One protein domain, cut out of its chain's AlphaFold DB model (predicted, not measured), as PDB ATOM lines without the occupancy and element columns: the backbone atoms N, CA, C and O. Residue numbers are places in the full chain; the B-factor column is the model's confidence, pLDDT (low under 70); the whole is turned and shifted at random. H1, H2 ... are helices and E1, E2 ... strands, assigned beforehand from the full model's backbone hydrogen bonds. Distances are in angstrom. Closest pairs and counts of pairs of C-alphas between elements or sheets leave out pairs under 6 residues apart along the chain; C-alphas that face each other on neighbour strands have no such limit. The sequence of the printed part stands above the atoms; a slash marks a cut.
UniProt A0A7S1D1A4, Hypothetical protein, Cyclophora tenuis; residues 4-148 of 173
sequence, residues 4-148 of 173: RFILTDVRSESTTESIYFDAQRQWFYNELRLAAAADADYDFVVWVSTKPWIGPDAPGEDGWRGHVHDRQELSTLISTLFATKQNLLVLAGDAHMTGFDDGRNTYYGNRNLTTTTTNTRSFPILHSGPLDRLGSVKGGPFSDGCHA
ATOM      1  N   ARG A   4      24.268  11.166   6.532       96.31
ATOM      2  CA  ARG A   4      23.335  11.202   7.671       96.31
ATOM      3  C   ARG A   4      22.329  10.066   7.566       96.31
ATOM      4  O   ARG A   4      21.600   9.988   6.586       96.31
ATOM      5  N   PHE A   5      22.238   9.236   8.600       97.50
ATOM      6  CA  PHE A   5      21.189   8.224   8.716       97.50
ATOM      7  C   PHE A   5      20.084   8.713   9.650       97.50
ATOM      8  O   PHE A   5      20.365   9.181  10.751       97.50
ATOM      9  N   ILE A   6      18.833   8.582   9.214       98.31
ATOM     10  CA  ILE A   6      17.637   8.875  10.005       98.31
ATOM     11  C   ILE A   6      16.824   7.584  10.075       98.31
ATOM     12  O   ILE A   6      16.388   7.064   9.050       98.31
ATOM     13  N   LEU A   7      16.656   7.031  11.273       97.69
ATOM     14  CA  LEU A   7      15.938   5.777  11.494       97.69
ATOM     15  C   LEU A   7      14.645   6.095  12.242       97.69
ATOM     16  O   LEU A   7      14.693   6.646  13.339       97.69
ATOM     17  N   THR A   8      13.500   5.755  11.656       97.19
ATOM     18  CA  THR A   8      12.186   5.971  12.280       97.19
ATOM     19  C   THR A   8      11.580   4.646  12.713       97.19
ATOM     20  O   THR A   8      11.547   3.698  11.925       97.19
ATOM     21  N   ASP A   9      11.027   4.597  13.922       95.69
ATOM     22  CA  ASP A   9      10.181   3.488  14.352       95.69
ATOM     23  C   ASP A   9       8.731   3.755  13.936       95.69
ATOM     24  O   ASP A   9       8.015   4.496  14.600       95.69
ATOM     25  N   VAL A  10       8.318   3.127  12.834       94.69
ATOM     26  CA  VAL A  10       6.961   3.215  12.268       94.69
ATOM     27  C   VAL A  10       6.081   2.029  12.681       94.69
ATOM     28  O   VAL A  10       5.175   1.625  11.948       94.69
ATOM     29  N   ARG A  11       6.406   1.384  13.809       92.81
ATOM     30  CA  ARG A  11       5.717   0.192  14.320       92.81
ATOM     31  C   ARG A  11       5.125   0.436  15.697       92.81
ATOM     32  O   ARG A  11       3.919   0.271  15.838       92.81
ATOM     33  N   SER A  12       5.945   0.816  16.677       92.62
ATOM     34  CA  SER A  12       5.558   0.748  18.096       92.62
ATOM     35  C   SER A  12       4.348   1.612  18.449       92.62
ATOM     36  O   SER A  12       3.513   1.190  19.240       92.62
ATOM     37  N   GLU A  13       4.225   2.781  17.821       93.25
ATOM     38  CA  GLU A  13       3.153   3.756  18.075       93.25
ATOM     39  C   GLU A  13       2.207   3.928  16.868       93.25
ATOM     40  O   GLU A  13       1.459   4.901  16.782       93.25
ATOM     41  N   SER A  14       2.259   3.013  15.894       93.69
ATOM     42  CA  SER A  14       1.383   3.063  14.718       93.69
ATOM     43  C   SER A  14      -0.040   2.669  15.120       93.69
ATOM     44  O   SER A  14      -0.263   1.603  15.694       93.69
ATOM     45  N   THR A  15      -1.012   3.505  14.772       92.44
ATOM     46  CA  THR A  15      -2.446   3.215  14.894       92.44
ATOM     47  C   THR A  15      -3.044   2.958  13.513       92.44
ATOM     48  O   THR A  15      -2.335   2.954  12.514       92.44
ATOM     49  N   THR A  16      -4.357   2.747  13.424       86.81
ATOM     50  CA  THR A  16      -5.052   2.664  12.129       86.81
ATOM     51  C   THR A  16      -5.081   3.990  11.369       86.81
ATOM     52  O   THR A  16      -5.341   3.990  10.169       86.81
ATOM     53  N   GLU A  17      -4.869   5.111  12.061       87.06
ATOM     54  CA  GLU A  17      -4.989   6.461  11.498       87.06
ATOM     55  C   GLU A  17      -3.632   7.147  11.308       87.06
ATOM     56  O   GLU A  17      -3.485   7.929  10.372       87.06
ATOM     57  N   SER A  18      -2.648   6.846  12.165       92.81
ATOM     58  CA  SER A  18      -1.340   7.508  12.182       92.81
ATOM     59  C   SER A  18      -0.197   6.502  12.216       92.81
ATOM     60  O   SER A  18      -0.227   5.537  12.982       92.81
ATOM     61  N   ILE A  19       0.832   6.719  11.399       95.44
ATOM     62  CA  ILE A  19       1.976   5.804  11.288       95.44
ATOM     63  C   ILE A  19       3.041   6.047  12.363       95.44
ATOM     64  O   ILE A  19       3.820   5.151  12.691       95.44
ATOM     65  N   TYR A  20       3.060   7.256  12.920       93.81
ATOM     66  CA  TYR A  20       3.929   7.680  14.013       93.81
ATOM     67  C   TYR A  20       3.146   8.481  15.054       93.81
ATOM     68  O   TYR A  20       2.142   9.120  14.740       93.81
ATOM     69  N   PHE A  21       3.638   8.497  16.294       93.75
ATOM     70  CA  PHE A  21       3.171   9.447  17.304       93.75
ATOM     71  C   PHE A  21       3.653  10.873  16.983       93.75
ATOM     72  O   PHE A  21       4.717  11.060  16.383       93.75
ATOM     73  N   ASP A  22       2.913  11.886  17.440       94.00
ATOM     74  CA  ASP A  22       3.167  13.299  17.127       94.00
ATOM     75  C   ASP A  22       4.605  13.743  17.427       94.00
ATOM     76  O   ASP A  22       5.221  14.448  16.622       94.00
ATOM     77  N   ALA A  23       5.174  13.291  18.551       96.38
ATOM     78  CA  ALA A  23       6.544  13.634  18.927       96.38
ATOM     79  C   ALA A  23       7.577  13.080  17.930       96.38
ATOM     80  O   ALA A  23       8.507  13.794  17.548       96.38
ATOM     81  N   GLN A  24       7.402  11.836  17.463       96.75
ATOM     82  CA  GLN A  24       8.299  11.254  16.464       96.75
ATOM     83  C   GLN A  24       8.098  11.914  15.099       96.75
ATOM     84  O   GLN A  24       9.090  12.199  14.434       96.75
ATOM     85  N   ARG A  25       6.854  12.226  14.702       96.56
ATOM     86  CA  ARG A  25       6.575  12.970  13.461       96.56
ATOM     87  C   ARG A  25       7.295  14.315  13.461       96.56
ATOM     88  O   ARG A  25       8.013  14.635  12.516       96.56
ATOM     89  N   GLN A  26       7.141  15.093  14.533       97.75
ATOM     90  CA  GLN A  26       7.770  16.407  14.652       97.75
ATOM     91  C   GLN A  26       9.297  16.303  14.655       97.75
ATOM     92  O   GLN A  26       9.958  17.056  13.938       97.75
ATOM     93  N   TRP A  27       9.851  15.360  15.422       98.19
ATOM     94  CA  TRP A  27      11.282  15.080  15.422       98.19
ATOM     95  C   TRP A  27      11.770  14.728  14.015       98.19
ATOM     96  O   TRP A  27      12.655  15.398  13.494       98.19
ATOM     97  N   PHE A  28      11.137  13.761  13.353       98.38
ATOM     98  CA  PHE A  28      11.544  13.293  12.033       98.38
ATOM     99  C   PHE A  28      11.479  14.407  10.983       98.38
ATOM    100  O   PHE A  28      12.415  14.591  10.204       98.38
ATOM    101  N   TYR A  29      10.418  15.214  10.991       98.38
ATOM    102  CA  TYR A  29      10.296  16.338  10.065       98.38
ATOM    103  C   TYR A  29      11.378  17.393  10.321       98.38
ATOM    104  O   TYR A  29      11.877  18.004   9.376       98.38
ATOM    105  N   ASN A  30      11.773  17.607  11.577       98.62
ATOM    106  CA  ASN A  30      12.885  18.495  11.909       98.62
ATOM    107  C   ASN A  30      14.230  17.921  11.454       98.62
ATOM    108  O   ASN A  30      15.027  18.659  10.882       98.62
ATOM    109  N   GLU A  31      14.460  16.618  11.616       98.44
ATOM    110  CA  GLU A  31      15.656  15.939  11.108       98.44
ATOM    111  C   GLU A  31      15.793  16.088   9.587       98.44
ATOM    112  O   GLU A  31      16.875  16.413   9.097       98.44
ATOM    113  N   LEU A  32      14.693  15.932   8.842       98.38
ATOM    114  CA  LEU A  32      14.671  16.155   7.393       98.38
ATOM    115  C   LEU A  32      14.995  17.610   7.033       98.38
ATOM    116  O   LEU A  32      15.784  17.848   6.122       98.38
ATOM    117  N   ARG A  33      14.425  18.588   7.752       98.25
ATOM    118  CA  ARG A  33      14.716  20.018   7.530       98.25
ATOM    119  C   ARG A  33      16.178  20.349   7.799       98.25
ATOM    120  O   ARG A  33      16.791  21.033   6.988       98.25
ATOM    121  N   LEU A  34      16.737  19.845   8.897       97.31
ATOM    122  CA  LEU A  34      18.148  20.028   9.236       97.31
ATOM    123  C   LEU A  34      19.060  19.386   8.187       97.31
ATOM    124  O   LEU A  34      20.072  19.970   7.823       97.31
ATOM    125  N   ALA A  35      18.702  18.208   7.675       97.31
ATOM    126  CA  ALA A  35      19.487  17.522   6.655       97.31
ATOM    127  C   ALA A  35      19.417  18.212   5.277       97.31
ATOM    128  O   ALA A  35      20.389  18.193   4.523       97.31
ATOM    129  N   ALA A  36      18.280  18.833   4.958       96.12
ATOM    130  CA  ALA A  36      18.051  19.541   3.702       96.12
ATOM    131  C   ALA A  36      18.498  21.013   3.717       96.12
ATOM    132  O   ALA A  36      18.572  21.628   2.651       96.12
ATOM    133  N   ALA A  37      18.794  21.583   4.890       95.62
ATOM    134  CA  ALA A  37      19.177  22.986   5.043       95.62
ATOM    135  C   ALA A  37      20.355  23.358   4.128       95.62
ATOM    136  O   ALA A  37      21.225  22.529   3.856       95.62
ATOM    137  N   ALA A  38      20.379  24.593   3.622       89.75
ATOM    138  CA  ALA A  38      21.369  25.024   2.631       89.75
ATOM    139  C   ALA A  38      22.816  24.883   3.136       89.75
ATOM    140  O   ALA A  38      23.694  24.489   2.375       89.75
ATOM    141  N   ASP A  39      23.030  25.131   4.425       92.31
ATOM    142  CA  ASP A  39      24.295  25.024   5.151       92.31
ATOM    143  C   ASP A  39      24.624  23.600   5.638       92.31
ATOM    144  O   ASP A  39      25.705  23.372   6.179       92.31
ATOM    145  N   ALA A  40      23.734  22.624   5.437       92.44
ATOM    146  CA  ALA A  40      24.000  21.237   5.800       92.44
ATOM    147  C   ALA A  40      24.999  20.578   4.833       92.44
ATOM    148  O   ALA A  40      24.732  20.457   3.634       92.44
ATOM    149  N   ASP A  41      26.108  20.086   5.379       91.88
ATOM    150  CA  ASP A  41      27.217  19.464   4.644       91.88
ATOM    151  C   ASP A  41      27.078  17.929   4.582       91.88
ATOM    152  O   ASP A  41      27.894  17.168   5.110       91.88
ATOM    153  N   TYR A  42      25.964  17.460   4.009       94.75
ATOM    154  CA  TYR A  42      25.716  16.034   3.784       94.75
ATOM    155  C   TYR A  42      25.751  15.700   2.296       94.75
ATOM    156  O   TYR A  42      24.921  16.182   1.525       94.75
ATOM    157  N   ASP A  43      26.649  14.793   1.925       92.94
ATOM    158  CA  ASP A  43      26.698  14.176   0.603       92.94
ATOM    159  C   ASP A  43      25.478  13.287   0.362       92.94
ATOM    160  O   ASP A  43      24.922  13.281  -0.731       92.94
ATOM    161  N   PHE A  44      25.053  12.545   1.392       94.56
ATOM    162  CA  PHE A  44      23.877  11.680   1.341       94.56
ATOM    163  C   PHE A  44      23.087  11.720   2.643       94.56
ATOM    164  O   PHE A  44      23.636  11.733   3.747       94.56
ATOM    165  N   VAL A  45      21.773  11.656   2.502       97.44
ATOM    166  CA  VAL A  45      20.831  11.439   3.592       97.44
ATOM    167  C   VAL A  45      20.159  10.100   3.339       97.44
ATOM    168  O   VAL A  45      19.673   9.834   2.243       97.44
ATOM    169  N   VAL A  46      20.145   9.232   4.342       97.62
ATOM    170  CA  VAL A  46      19.533   7.910   4.255       97.62
ATOM    171  C   VAL A  46      18.436   7.816   5.297       97.62
ATOM    172  O   VAL A  46      18.710   7.819   6.497       97.62
ATOM    173  N   TRP A  47      17.191   7.713   4.846       98.19
ATOM    174  CA  TRP A  47      16.067   7.426   5.728       98.19
ATOM    175  C   TRP A  47      15.756   5.929   5.710       98.19
ATOM    176  O   TRP A  47      15.580   5.334   4.649       98.19
ATOM    177  N   VAL A  48      15.685   5.309   6.883       97.38
ATOM    178  CA  VAL A  48      15.341   3.893   7.038       97.38
ATOM    179  C   VAL A  48      13.919   3.767   7.582       97.38
ATOM    180  O   VAL A  48      13.622   4.258   8.673       97.38
ATOM    181  N   SER A  49      13.052   3.078   6.833       95.38
ATOM    182  CA  SER A  49      11.647   2.837   7.180       95.38
ATOM    183  C   SER A  49      11.289   1.353   7.083       95.38
ATOM    184  O   SER A  49      11.566   0.685   6.095       95.38
ATOM    185  N   THR A  50      10.616   0.796   8.085       92.00
ATOM    186  CA  THR A  50      10.313  -0.649   8.128       92.00
ATOM    187  C   THR A  50       8.987  -1.040   7.464       92.00
ATOM    188  O   THR A  50       8.506  -2.148   7.699       92.00
ATOM    189  N   LYS A  51       8.345  -0.144   6.702       93.44
ATOM    190  CA  LYS A  51       7.027  -0.371   6.082       93.44
ATOM    191  C   LYS A  51       7.058  -0.112   4.565       93.44
ATOM    192  O   LYS A  51       7.743   0.819   4.138       93.44
ATOM    193  N   PRO A  52       6.316  -0.877   3.739       94.50
ATOM    194  CA  PRO A  52       6.226  -0.646   2.298       94.50
ATOM    195  C   PRO A  52       5.578   0.692   1.961       94.50
ATOM    196  O   PRO A  52       4.556   1.051   2.546       94.50
ATOM    197  N   TRP A  53       6.187   1.410   1.014       95.94
ATOM    198  CA  TRP A  53       5.789   2.766   0.623       95.94
ATOM    199  C   TRP A  53       4.878   2.799  -0.608       95.94
ATOM    200  O   TRP A  53       3.796   3.394  -0.585       95.94
ATOM    201  N   ILE A  54       5.341   2.171  -1.693       95.12
ATOM    202  CA  ILE A  54       4.764   2.308  -3.032       95.12
ATOM    203  C   ILE A  54       3.480   1.483  -3.148       95.12
ATOM    204  O   ILE A  54       3.411   0.353  -2.682       95.12
ATOM    205  N   GLY A  55       2.473   2.033  -3.813       92.94
ATOM    206  CA  GLY A  55       1.219   1.377  -4.175       92.94
ATOM    207  C   GLY A  55       0.018   2.315  -4.036       92.94
ATOM    208  O   GLY A  55       0.143   3.396  -3.444       92.94
ATOM    209  N   PRO A  56      -1.155   1.924  -4.562       92.81
ATOM    210  CA  PRO A  56      -2.380   2.703  -4.400       92.81
ATOM    211  C   PRO A  56      -2.775   2.785  -2.923       92.81
ATOM    212  O   PRO A  56      -2.406   1.903  -2.143       92.81
ATOM    213  N   ASP A  57      -3.516   3.828  -2.554       93.88
ATOM    214  CA  ASP A  57      -4.082   3.972  -1.210       93.88
ATOM    215  C   ASP A  57      -4.850   2.705  -0.807       93.88
ATOM    216  O   ASP A  57      -5.586   2.122  -1.606       93.88
ATOM    217  N   ALA A  58      -4.645   2.264   0.429       92.44
ATOM    218  CA  ALA A  58      -5.287   1.088   1.003       92.44
ATOM    219  C   ALA A  58      -5.528   1.314   2.507       92.44
ATOM    220  O   ALA A  58      -4.847   0.688   3.320       92.44
ATOM    221  N   PRO A  59      -6.448   2.227   2.888       91.44
ATOM    222  CA  PRO A  59      -6.676   2.616   4.281       91.44
ATOM    223  C   PRO A  59      -6.808   1.416   5.227       91.44
ATOM    224  O   PRO A  59      -7.534   0.467   4.930       91.44
ATOM    225  N   GLY A  60      -6.093   1.457   6.355       85.06
ATOM    226  CA  GLY A  60      -6.051   0.367   7.337       85.06
ATOM    227  C   GLY A  60      -5.065  -0.771   7.030       85.06
ATOM    228  O   GLY A  60      -4.920  -1.673   7.853       85.06
ATOM    229  N   GLU A  61      -4.365  -0.756   5.887       91.50
ATOM    230  CA  GLU A  61      -3.221  -1.650   5.654       91.50
ATOM    231  C   GLU A  61      -2.063  -1.311   6.609       91.50
ATOM    232  O   GLU A  61      -1.826  -0.161   6.968       91.50
ATOM    233  N   ASP A  62      -1.277  -2.319   6.977       91.56
ATOM    234  CA  ASP A  62      -0.116  -2.160   7.852       91.56
ATOM    235  C   ASP A  62       0.965  -1.217   7.273       91.56
ATOM    236  O   ASP A  62       1.660  -0.540   8.025       91.56
ATOM    237  N   GLY A  63       1.107  -1.119   5.946       93.81
ATOM    238  CA  GLY A  63       2.106  -0.268   5.288       93.81
ATOM    239  C   GLY A  63       1.747   1.224   5.215       93.81
ATOM    240  O   GLY A  63       0.684   1.666   5.645       93.81
ATOM    241  N   TRP A  64       2.602   2.025   4.570       96.06
ATOM    242  CA  TRP A  64       2.332   3.455   4.338       96.06
ATOM    243  C   TRP A  64       1.062   3.706   3.524       96.06
ATOM    244  O   TRP A  64       0.417   4.737   3.677       96.06
ATOM    245  N   ARG A  65       0.677   2.748   2.674       94.38
ATOM    246  CA  ARG A  65      -0.570   2.774   1.898       94.38
ATOM    247  C   ARG A  65      -1.821   2.837   2.780       94.38
ATOM    248  O   ARG A  65      -2.832   3.366   2.328       94.38
ATOM    249  N   GLY A  66      -1.747   2.329   4.012       94.75
ATOM    250  CA  GLY A  66      -2.826   2.426   4.995       94.75
ATOM    251  C   GLY A  66      -2.904   3.756   5.726       94.75
ATOM    252  O   GLY A  66      -3.963   4.083   6.250       94.75
ATOM    253  N   HIS A  67      -1.836   4.549   5.680       95.50
ATOM    254  CA  HIS A  67      -1.679   5.803   6.416       95.50
ATOM    255  C   HIS A  67      -1.615   6.965   5.420       95.50
ATOM    256  O   HIS A  67      -0.620   7.682   5.315       95.50
ATOM    257  N   VAL A  68      -2.673   7.093   4.612       93.75
ATOM    258  CA  VAL A  68      -2.705   7.950   3.413       93.75
ATOM    259  C   VAL A  68      -2.356   9.403   3.734       93.75
ATOM    260  O   VAL A  68      -1.577  10.016   3.008       93.75
ATOM    261  N   HIS A  69      -2.883   9.937   4.839       93.62
ATOM    262  CA  HIS A  69      -2.675  11.332   5.215       93.62
ATOM    263  C   HIS A  69      -1.212  11.615   5.596       93.62
ATOM    264  O   HIS A  69      -0.605  12.542   5.057       93.62
ATOM    265  N   ASP A  70      -0.616  10.770   6.442       95.81
ATOM    266  CA  ASP A  70       0.802  10.868   6.811       95.81
ATOM    267  C   ASP A  70       1.721  10.661   5.604       95.81
ATOM    268  O   ASP A  70       2.696  11.390   5.424       95.81
ATOM    269  N   ARG A  71       1.394   9.691   4.737       95.50
ATOM    270  CA  ARG A  71       2.145   9.418   3.507       95.50
ATOM    271  C   ARG A  71       2.131  10.623   2.570       95.50
ATOM    272  O   ARG A  71       3.172  10.984   2.020       95.50
ATOM    273  N   GLN A  72       0.969  11.241   2.390       94.31
ATOM    274  CA  GLN A  72       0.803  12.427   1.556       94.31
ATOM    275  C   GLN A  72       1.589  13.619   2.117       94.31
ATOM    276  O   GLN A  72       2.313  14.282   1.365       94.31
ATOM    277  N   GLU A  73       1.469  13.889   3.418       95.00
ATOM    278  CA  GLU A  73       2.176  14.989   4.081       95.00
ATOM    279  C   GLU A  73       3.695  14.812   3.965       95.00
ATOM    280  O   GLU A  73       4.392  15.702   3.468       95.00
ATOM    281  N   LEU A  74       4.203  13.634   4.325       96.50
ATOM    282  CA  LEU A  74       5.627  13.335   4.284       96.50
ATOM    283  C   LEU A  74       6.188  13.347   2.859       96.50
ATOM    284  O   LEU A  74       7.262  13.901   2.625       96.50
ATOM    285  N   SER A  75       5.465  12.775   1.893       95.12
ATOM    286  CA  SER A  75       5.879  12.805   0.487       95.12
ATOM    287  C   SER A  75       6.019  14.239  -0.022       95.12
ATOM    288  O   SER A  75       6.996  14.561  -0.702       95.12
ATOM    289  N   THR A  76       5.071  15.106   0.342       93.38
ATOM    290  CA  THR A  76       5.084  16.527  -0.028       93.38
ATOM    291  C   THR A  76       6.262  17.245   0.624       93.38
ATOM    292  O   THR A  76       6.993  17.975  -0.053       93.38
ATOM    293  N   LEU A  77       6.488  17.004   1.920       95.81
ATOM    294  CA  LEU A  77       7.600  17.585   2.668       95.81
ATOM    295  C   LEU A  77       8.947  17.197   2.053       95.81
ATOM    296  O   LEU A  77       9.743  18.079   1.743       95.81
ATOM    297  N   ILE A  78       9.194  15.902   1.836       96.25
ATOM    298  CA  ILE A  78      10.462  15.418   1.276       96.25
ATOM    299  C   ILE A  78      10.696  15.997  -0.119       96.25
ATOM    300  O   ILE A  78      11.775  16.525  -0.380       96.25
ATOM    301  N   SER A  79       9.684  15.948  -0.990       93.31
ATOM    302  CA  SER A  79       9.802  16.472  -2.357       93.31
ATOM    303  C   SER A  79      10.152  17.956  -2.367       93.31
ATOM    304  O   SER A  79      10.913  18.400  -3.216       93.31
ATOM    305  N   THR A  80       9.634  18.714  -1.397       92.94
ATOM    306  CA  THR A  80       9.936  20.141  -1.241       92.94
ATOM    307  C   THR A  80      11.350  20.361  -0.706       92.94
ATOM    308  O   THR A  80      12.110  21.135  -1.281       92.94
ATOM    309  N   LEU A  81      11.718  19.682   0.384       95.56
ATOM    310  CA  LEU A  81      13.002  19.878   1.059       95.56
ATOM    311  C   LEU A  81      14.194  19.445   0.198       95.56
ATOM    312  O   LEU A  81      15.226  20.109   0.193       95.56
ATOM    313  N   PHE A  82      14.053  18.351  -0.550       94.38
ATOM    314  CA  PHE A  82      15.151  17.742  -1.301       94.38
ATOM    315  C   PHE A  82      15.115  18.034  -2.807       94.38
ATOM    316  O   PHE A  82      15.955  17.507  -3.534       94.38
ATOM    317  N   ALA A  83      14.215  18.910  -3.279       89.94
ATOM    318  CA  ALA A  83      14.093  19.276  -4.697       89.94
ATOM    319  C   ALA A  83      15.427  19.715  -5.328       89.94
ATOM    320  O   ALA A  83      15.713  19.376  -6.479       89.94
ATOM    321  N   THR A  84      16.238  20.461  -4.567       87.31
ATOM    322  CA  THR A  84      17.522  21.005  -5.027       87.31
ATOM    323  C   THR A  84      18.687  20.047  -4.797       87.31
ATOM    324  O   THR A  84      19.452  19.810  -5.725       87.31
ATOM    325  N   LYS A  85      18.842  19.499  -3.582       90.00
ATOM    326  CA  LYS A  85      20.005  18.659  -3.238       90.00
ATOM    327  C   LYS A  85      19.926  17.248  -3.816       90.00
ATOM    328  O   LYS A  85      20.962  16.675  -4.117       90.00
ATOM    329  N   GLN A  86      18.720  16.688  -3.946       91.19
ATOM    330  CA  GLN A  86      18.468  15.354  -4.511       91.19
ATOM    331  C   GLN A  86      19.366  14.240  -3.934       91.19
ATOM    332  O   GLN A  86      19.686  13.268  -4.609       91.19
ATOM    333  N   ASN A  87      19.754  14.375  -2.664       93.69
ATOM    334  CA  ASN A  87      20.720  13.513  -1.986       93.69
ATOM    335  C   ASN A  87      20.078  12.575  -0.947       93.69
ATOM    336  O   ASN A  87      20.781  12.013  -0.110       93.69
ATOM    337  N   LEU A  88      18.752  12.406  -0.977       96.62
ATOM    338  CA  LEU A  88      18.025  11.486  -0.101       96.62
ATOM    339  C   LEU A  88      17.845  10.114  -0.770       96.62
ATOM    340  O   LEU A  88      17.352  10.032  -1.892       96.62
ATOM    341  N   LEU A  89      18.148   9.042  -0.038       96.62
ATOM    342  CA  LEU A  89      17.790   7.661  -0.368       96.62
ATOM    343  C   LEU A  89      16.956   7.058   0.764       96.62
ATOM    344  O   LEU A  89      17.290   7.212   1.940       96.62
ATOM    345  N   VAL A  90      15.908   6.314   0.419       97.62
ATOM    346  CA  VAL A  90      15.122   5.560   1.401       97.62
ATOM    347  C   VAL A  90      15.476   4.080   1.352       97.62
ATOM    348  O   VAL A  90      15.475   3.464   0.289       97.62
ATOM    349  N   LEU A  91      15.754   3.494   2.514       96.12
ATOM    350  CA  LEU A  91      15.881   2.051   2.690       96.12
ATOM    351  C   LEU A  91      14.616   1.524   3.345       96.12
ATOM    352  O   LEU A  91      14.223   1.997   4.413       96.12
ATOM    353  N   ALA A  92      14.005   0.527   2.718       94.31
ATOM    354  CA  ALA A  92      12.792  -0.087   3.211       94.31
ATOM    355  C   ALA A  92      12.891  -1.606   3.348       94.31
ATOM    356  O   ALA A  92      13.709  -2.273   2.712       94.31
ATOM    357  N   GLY A  93      12.049  -2.156   4.218       91.00
ATOM    358  CA  GLY A  93      11.937  -3.594   4.472       91.00
ATOM    359  C   GLY A  93      10.511  -4.101   4.272       91.00
ATOM    360  O   GLY A  93       9.744  -3.517   3.503       91.00
ATOM    361  N   ASP A  94      10.171  -5.180   4.983       92.31
ATOM    362  CA  ASP A  94       8.826  -5.774   5.148       92.31
ATOM    363  C   ASP A  94       8.150  -6.354   3.891       92.31
ATOM    364  O   ASP A  94       7.392  -7.320   3.981       92.31
ATOM    365  N   ALA A  95       8.459  -5.845   2.703       91.00
ATOM    366  CA  ALA A  95       7.865  -6.322   1.462       91.00
ATOM    367  C   ALA A  95       8.259  -7.765   1.109       91.00
ATOM    368  O   ALA A  95       7.566  -8.386   0.313       91.00
ATOM    369  N   HIS A  96       9.318  -8.308   1.725       92.56
ATOM    370  CA  HIS A  96       9.908  -9.619   1.422       92.56
ATOM    371  C   HIS A  96      10.301  -9.781  -0.055       92.56
ATOM    372  O   HIS A  96      10.189 -10.862  -0.635       92.56
ATOM    373  N   MET A  97      10.793  -8.699  -0.643       92.06
ATOM    374  CA  MET A  97      11.304  -8.644  -2.003       92.06
ATOM    375  C   MET A  97      12.467  -7.667  -2.062       92.06
ATOM    376  O   MET A  97      12.513  -6.714  -1.282       92.06
ATOM    377  N   THR A  98      13.355  -7.865  -3.028       92.81
ATOM    378  CA  THR A  98      14.305  -6.824  -3.420       92.81
ATOM    379  C   THR A  98      13.692  -6.007  -4.548       92.81
ATOM    380  O   THR A  98      13.276  -6.571  -5.560       92.81
ATOM    381  N   GLY A  99      13.633  -4.688  -4.396       92.88
ATOM    382  CA  GLY A  99      13.106  -3.787  -5.423       92.88
ATOM    383  C   GLY A  99      13.658  -2.381  -5.273       92.88
ATOM    384  O   GLY A  99      13.967  -1.958  -4.164       92.88
ATOM    385  N   PHE A 100      13.788  -1.666  -6.381       94.81
ATOM    386  CA  PHE A 100      14.295  -0.304  -6.421       94.81
ATOM    387  C   PHE A 100      13.342   0.581  -7.219       94.81
ATOM    388  O   PHE A 100      12.867   0.221  -8.294       94.81
ATOM    389  N   ASP A 101      13.061   1.768  -6.704       95.25
ATOM    390  CA  ASP A 101      12.426   2.818  -7.484       95.25
ATOM    391  C   ASP A 101      13.312   4.056  -7.495       95.25
ATOM    392  O   ASP A 101      13.840   4.453  -6.458       95.25
ATOM    393  N   ASP A 102      13.448   4.687  -8.659       93.50
ATOM    394  CA  ASP A 102      14.266   5.891  -8.832       93.50
ATOM    395  C   ASP A 102      13.511   7.188  -8.482       93.50
ATOM    396  O   ASP A 102      13.945   8.298  -8.804       93.50
ATOM    397  N   GLY A 103      12.351   7.042  -7.837       93.69
ATOM    398  CA  GLY A 103      11.513   8.113  -7.329       93.69
ATOM    399  C   GLY A 103      10.336   8.484  -8.221       93.69
ATOM    400  O   GLY A 103       9.534   9.329  -7.818       93.69
ATOM    401  N   ARG A 104      10.183   7.865  -9.401       91.31
ATOM    402  CA  ARG A 104       9.003   8.057 -10.268       91.31
ATOM    403  C   ARG A 104       7.697   7.616  -9.609       91.31
ATOM    404  O   ARG A 104       6.652   8.174  -9.929       91.31
ATOM    405  N   ASN A 105       7.749   6.652  -8.691       93.44
ATOM    406  CA  ASN A 105       6.560   6.049  -8.088       93.44
ATOM    407  C   ASN A 105       6.431   6.343  -6.586       93.44
ATOM    408  O   ASN A 105       5.623   5.717  -5.904       93.44
ATOM    409  N   THR A 106       7.202   7.298  -6.053       94.69
ATOM    410  CA  THR A 106       7.211   7.613  -4.613       94.69
ATOM    411  C   THR A 106       6.502   8.914  -4.243       94.69
ATOM    412  O   THR A 106       6.353   9.180  -3.052       94.69
ATOM    413  N   TYR A 107       6.024   9.704  -5.214       93.81
ATOM    414  CA  TYR A 107       5.261  10.927  -4.941       93.81
ATOM    415  C   TYR A 107       3.761  10.670  -4.725       93.81
ATOM    416  O   TYR A 107       3.036  10.289  -5.654       93.81
ATOM    417  N   TYR A 108       3.302  10.972  -3.509       92.50
ATOM    418  CA  TYR A 108       1.917  10.850  -3.038       92.50
ATOM    419  C   TYR A 108       1.341  12.168  -2.505       92.50
ATOM    420  O   TYR A 108       0.281  12.167  -1.889       92.50
ATOM    421  N   GLY A 109       2.021  13.296  -2.735       86.12
ATOM    422  CA  GLY A 109       1.481  14.617  -2.422       86.12
ATOM    423  C   GLY A 109       0.218  14.947  -3.228       86.12
ATOM    424  O   GLY A 109      -0.103  14.289  -4.222       86.12
ATOM    425  N   ASN A 110      -0.502  15.997  -2.823       76.31
ATOM    426  CA  ASN A 110      -1.736  16.410  -3.496       76.31
ATOM    427  C   ASN A 110      -1.465  16.810  -4.961       76.31
ATOM    428  O   ASN A 110      -0.847  17.844  -5.223       76.31
ATOM    429  N   ARG A 111      -1.958  16.009  -5.916       62.75
ATOM    430  CA  ARG A 111      -1.814  16.253  -7.364       62.75
ATOM    431  C   ARG A 111      -2.805  17.278  -7.936       62.75
ATOM    432  O   ARG A 111      -2.731  17.618  -9.109       62.75
ATOM    433  N   ASN A 112      -3.727  17.797  -7.123       54.53
ATOM    434  CA  ASN A 112      -4.613  18.897  -7.522       54.53
ATOM    435  C   ASN A 112      -3.963  20.281  -7.341       54.53
ATOM    436  O   ASN A 112      -4.584  21.297  -7.645       54.53
ATOM    437  N   LEU A 113      -2.717  20.343  -6.861       52.25
ATOM    438  CA  LEU A 113      -1.924  21.567  -6.903       52.25
ATOM    439  C   LEU A 113      -1.393  21.758  -8.330       52.25
ATOM    440  O   LEU A 113      -0.782  20.855  -8.906       52.25
ATOM    441  N   THR A 114      -1.631  22.946  -8.889       46.97
ATOM    442  CA  THR A 114      -1.396  23.365 -10.288       46.97
ATOM    443  C   THR A 114       0.054  23.249 -10.783       46.97
ATOM    444  O   THR A 114       0.336  23.553 -11.938       46.97
ATOM    445  N   THR A 115       0.975  22.792  -9.936       52.59
ATOM    446  CA  THR A 115       2.399  22.587 -10.225       52.59
ATOM    447  C   THR A 115       2.799  21.114 -10.343       52.59
ATOM    448  O   THR A 115       3.942  20.821 -10.694       52.59
ATOM    449  N   THR A 116       1.895  20.168 -10.071       49.81
ATOM    450  CA  THR A 116       2.220  18.739 -10.151       49.81
ATOM    451  C   THR A 116       2.091  18.236 -11.587       49.81
ATOM    452  O   THR A 116       1.008  18.055 -12.136       49.81
ATOM    453  N   THR A 117       3.233  18.012 -12.232       54.75
ATOM    454  CA  THR A 117       3.268  17.299 -13.513       54.75
ATOM    455  C   THR A 117       3.176  15.794 -13.254       54.75
ATOM    456  O   THR A 117       3.555  15.314 -12.181       54.75
ATOM    457  N   THR A 118       2.738  15.016 -14.247       57.88
ATOM    458  CA  THR A 118       2.741  13.538 -14.212       57.88
ATOM    459  C   THR A 118       4.133  12.924 -13.987       57.88
ATOM    460  O   THR A 118       4.234  11.726 -13.750       57.88
ATOM    461  N   ASN A 119       5.189  13.745 -14.005       64.75
ATOM    462  CA  ASN A 119       6.582  13.372 -13.776       64.75
ATOM    463  C   ASN A 119       7.120  13.807 -12.401       64.75
ATOM    464  O   ASN A 119       8.334  13.769 -12.193       64.75
ATOM    465  N   THR A 120       6.261  14.251 -11.477       75.38
ATOM    466  CA  THR A 120       6.699  14.655 -10.132       75.38
ATOM    467  C   THR A 120       7.290  13.447  -9.405       75.38
ATOM    468  O   THR A 120       6.585  12.480  -9.120       75.38
ATOM    469  N   ARG A 121       8.595  13.508  -9.123       84.62
ATOM    470  CA  ARG A 121       9.331  12.506  -8.346       84.62
ATOM    471  C   ARG A 121       9.470  12.970  -6.901       84.62
ATOM    472  O   ARG A 121       9.489  14.173  -6.658       84.62
ATOM    473  N   SER A 122       9.595  12.027  -5.971       90.88
ATOM    474  CA  SER A 122       9.786  12.337  -4.545       90.88
ATOM    475  C   SER A 122      11.189  11.947  -4.091       90.88
ATOM    476  O   SER A 122      12.040  12.804  -3.880       90.88
ATOM    477  N   PHE A 123      11.463  10.650  -3.987       95.56
ATOM    478  CA  PHE A 123      12.763  10.135  -3.552       95.56
ATOM    479  C   PHE A 123      12.998   8.712  -4.072       95.56
ATOM    480  O   PHE A 123      12.034   7.947  -4.174       95.56
ATOM    481  N   PRO A 124      14.247   8.319  -4.365       95.81
ATOM    482  CA  PRO A 124      14.591   6.925  -4.598       95.81
ATOM    483  C   PRO A 124      14.356   6.062  -3.354       95.81
ATOM    484  O   PRO A 124      14.607   6.497  -2.225       95.81
ATOM    485  N   ILE A 125      13.915   4.821  -3.552       96.19
ATOM    486  CA  ILE A 125      13.704   3.849  -2.473       96.19
ATOM    487  C   ILE A 125      14.224   2.471  -2.874       96.19
ATOM    488  O   ILE A 125      13.937   1.974  -3.961       96.19
ATOM    489  N   LEU A 126      14.966   1.838  -1.968       95.50
ATOM    490  CA  LEU A 126      15.421   0.460  -2.079       95.50
ATOM    491  C   LEU A 126      14.723  -0.400  -1.026       95.50
ATOM    492  O   LEU A 126      14.930  -0.222   0.173       95.50
ATOM    493  N   HIS A 127      13.953  -1.381  -1.478       93.88
ATOM    494  CA  HIS A 127      13.460  -2.471  -0.654       93.88
ATOM    495  C   HIS A 127      14.516  -3.567  -0.529       93.88
ATOM    496  O   HIS A 127      14.980  -4.129  -1.523       93.88
ATOM    497  N   SER A 128      14.876  -3.869   0.714       89.12
ATOM    498  CA  SER A 128      15.701  -5.013   1.079       89.12
ATOM    499  C   SER A 128      14.844  -6.277   1.184       89.12
ATOM    500  O   SER A 128      13.766  -6.278   1.791       89.12
ATOM    501  N   GLY A 129      15.324  -7.352   0.558       88.69
ATOM    502  CA  GLY A 129      14.694  -8.664   0.621       88.69
ATOM    503  C   GLY A 129      14.892  -9.360   1.975       88.69
ATOM    504  O   GLY A 129      15.635  -8.881   2.835       88.69
ATOM    505  N   PRO A 130      14.219 -10.500   2.197       88.56
ATOM    506  CA  PRO A 130      14.421 -11.281   3.404       88.56
ATOM    507  C   PRO A 130      15.738 -12.062   3.346       88.56
ATOM    508  O   PRO A 130      16.077 -12.616   2.301       88.56
ATOM    509  N   LEU A 131      16.415 -12.169   4.495       87.88
ATOM    510  CA  LEU A 131      17.594 -13.031   4.674       87.88
ATOM    511  C   LEU A 131      17.244 -14.507   4.921       87.88
ATOM    512  O   LEU A 131      18.057 -15.381   4.624       87.88
ATOM    513  N   ASP A 132      16.074 -14.768   5.522       88.62
ATOM    514  CA  ASP A 132      15.645 -16.120   5.905       88.62
ATOM    515  C   ASP A 132      14.109 -16.269   6.012       88.62
ATOM    516  O   ASP A 132      13.550 -16.846   6.950       88.62
ATOM    517  N   ARG A 133      13.370 -15.675   5.069       87.56
ATOM    518  CA  ARG A 133      11.899 -15.787   4.987       87.56
ATOM    519  C   ARG A 133      11.458 -16.066   3.558       87.56
ATOM    520  O   ARG A 133      12.207 -15.817   2.617       87.56
ATOM    521  N   LEU A 134      10.238 -16.583   3.412       91.62
ATOM    522  CA  LEU A 134       9.571 -16.693   2.115       91.62
ATOM    523  C   LEU A 134       9.259 -15.304   1.550       91.62
ATOM    524  O   LEU A 134       9.039 -14.347   2.295       91.62
ATOM    525  N   GLY A 135       9.225 -15.225   0.228       88.62
ATOM    526  CA  GLY A 135       9.047 -13.990  -0.508       88.62
ATOM    527  C   GLY A 135       7.583 -13.581  -0.572       88.62
ATOM    528  O   GLY A 135       6.685 -14.414  -0.702       88.62
ATOM    529  N   SER A 136       7.343 -12.279  -0.543       88.62
ATOM    530  CA  SER A 136       6.065 -11.668  -0.897       88.62
ATOM    531  C   SER A 136       6.333 -10.469  -1.791       88.62
ATOM    532  O   SER A 136       7.462 -10.013  -1.883       88.62
ATOM    533  N   VAL A 137       5.312  -9.982  -2.484       88.62
ATOM    534  CA  VAL A 137       5.417  -8.757  -3.278       88.62
ATOM    535  C   VAL A 137       4.398  -7.781  -2.724       88.62
ATOM    536  O   VAL A 137       3.214  -8.115  -2.657       88.62
ATOM    537  N   LYS A 138       4.855  -6.601  -2.299       91.00
ATOM    538  CA  LYS A 138       3.995  -5.546  -1.753       91.00
ATOM    539  C   LYS A 138       4.230  -4.250  -2.511       91.00
ATOM    540  O   LYS A 138       5.348  -3.748  -2.539       91.00
ATOM    541  N   GLY A 139       3.165  -3.688  -3.072       88.56
ATOM    542  CA  GLY A 139       3.232  -2.391  -3.730       88.56
ATOM    543  C   GLY A 139       3.643  -2.434  -5.198       88.56
ATOM    544  O   GLY A 139       3.399  -3.413  -5.901       88.56
ATOM    545  N   GLY A 140       4.251  -1.339  -5.646       88.56
ATOM    546  CA  GLY A 140       4.636  -1.097  -7.035       88.56
ATOM    547  C   GLY A 140       3.730  -0.082  -7.753       88.56
ATOM    548  O   GLY A 140       2.714   0.349  -7.198       88.56
ATOM    549  N   PRO A 141       4.097   0.315  -8.982       92.06
ATOM    550  CA  PRO A 141       5.215  -0.218  -9.769       92.06
ATOM    551  C   PRO A 141       6.593   0.231  -9.251       92.06
ATOM    552  O   PRO A 141       6.719   1.295  -8.654       92.06
ATOM    553  N   PHE A 142       7.612  -0.605  -9.466       92.06
ATOM    554  CA  PHE A 142       9.020  -0.294  -9.194       92.06
ATOM    555  C   PHE A 142       9.741  -0.050 -10.515       92.06
ATOM    556  O   PHE A 142       9.403  -0.671 -11.523       92.06
ATOM    557  N   SER A 143      10.717   0.853 -10.509       92.06
ATOM    558  CA  SER A 143      11.530   1.145 -11.692       92.06
ATOM    559  C   SER A 143      12.506   0.015 -12.028       92.06
ATOM    560  O   SER A 143      12.829  -0.168 -13.198       92.06
ATOM    561  N   ASP A 144      12.959  -0.736 -11.021       91.06
ATOM    562  CA  ASP A 144      13.794  -1.923 -11.181       91.06
ATOM    563  C   ASP A 144      13.569  -2.925 -10.032       91.06
ATOM    564  O   ASP A 144      13.063  -2.599  -8.951       91.06
ATOM    565  N   GLY A 145      13.946  -4.178 -10.249       80.75
ATOM    566  CA  GLY A 145      13.716  -5.264  -9.307       80.75
ATOM    567  C   GLY A 145      12.226  -5.570  -9.113       80.75
ATOM    568  O   GLY A 145      11.451  -5.558 -10.064       80.75
ATOM    569  N   CYS A 146      11.829  -5.867  -7.871       82.94
ATOM    570  CA  CYS A 146      10.596  -6.567  -7.476       82.94
ATOM    571  C   CYS A 146      10.728  -8.102  -7.552       82.94
ATOM    572  O   CYS A 146       9.851  -8.821  -8.033       82.94
ATOM    573  N   HIS A 147      11.855  -8.618  -7.056       85.38
ATOM    574  CA  HIS A 147      12.147 -10.049  -7.015       85.38
ATOM    575  C   HIS A 147      11.843 -10.646  -5.642       85.38
ATOM    576  O   HIS A 147      12.376 -10.202  -4.621       85.38
ATOM    577  N   ALA A 148      11.019 -11.691  -5.634       88.25
ATOM    578  CA  ALA A 148      10.672 -12.463  -4.448       88.25
ATOM    579  C   ALA A 148      10.486 -13.938  -4.809       88.25
ATOM    580  O   ALA A 148       9.767 -14.256  -5.760       88.25
TER     581      ALA A 148
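This is residues 4 to 148 of the 173 residues of the protein "Hypothetical protein" of Cyclophora tenuis (UniProt A0A7S1D1A4). With little regular structure, this is one six-stranded sheet grazed near E1 by H1, with H2 beside H1, amid long loops. Of 145 printed residues 55 are in two named helices and six strands, class mixed; the mixed sheet runs E1 E2 E3 E5 E4 E6. It is compact, radius of gyration of the C-alphas 14.6 A, spans 44 by 33 by 32 A.

E1, residues 4 to 7, begins at C-alpha (23.335, 11.202, 7.671). Then come H1, 22 to 36, 21.0 A long, E2, 44 to 49, H2, 68 to 81, E3, 88 to 92, E4, 98 to 101, E5, 125 to 127, and E6, 144 to 147, ending at C-alpha (12.147, -10.049, -7.015).

E1, H1, E2 and E2, H2, E3 are strand-helix-strand units, parallel neighbour strands with a helix between, with right-handed crossovers; N 6 and O 46, like N 91 and O 47, are 2.8 A apart. H2 touches H1 with residues 77 to 81 alone, C-alphas 36 and 81 being closest, 5.7 A. Both helices have every O i to N i+4 pair within hydrogen-bond range.

The long link 102 to 124 holds residues 111 to 119, pLDDT under 70; the printed part has no cut.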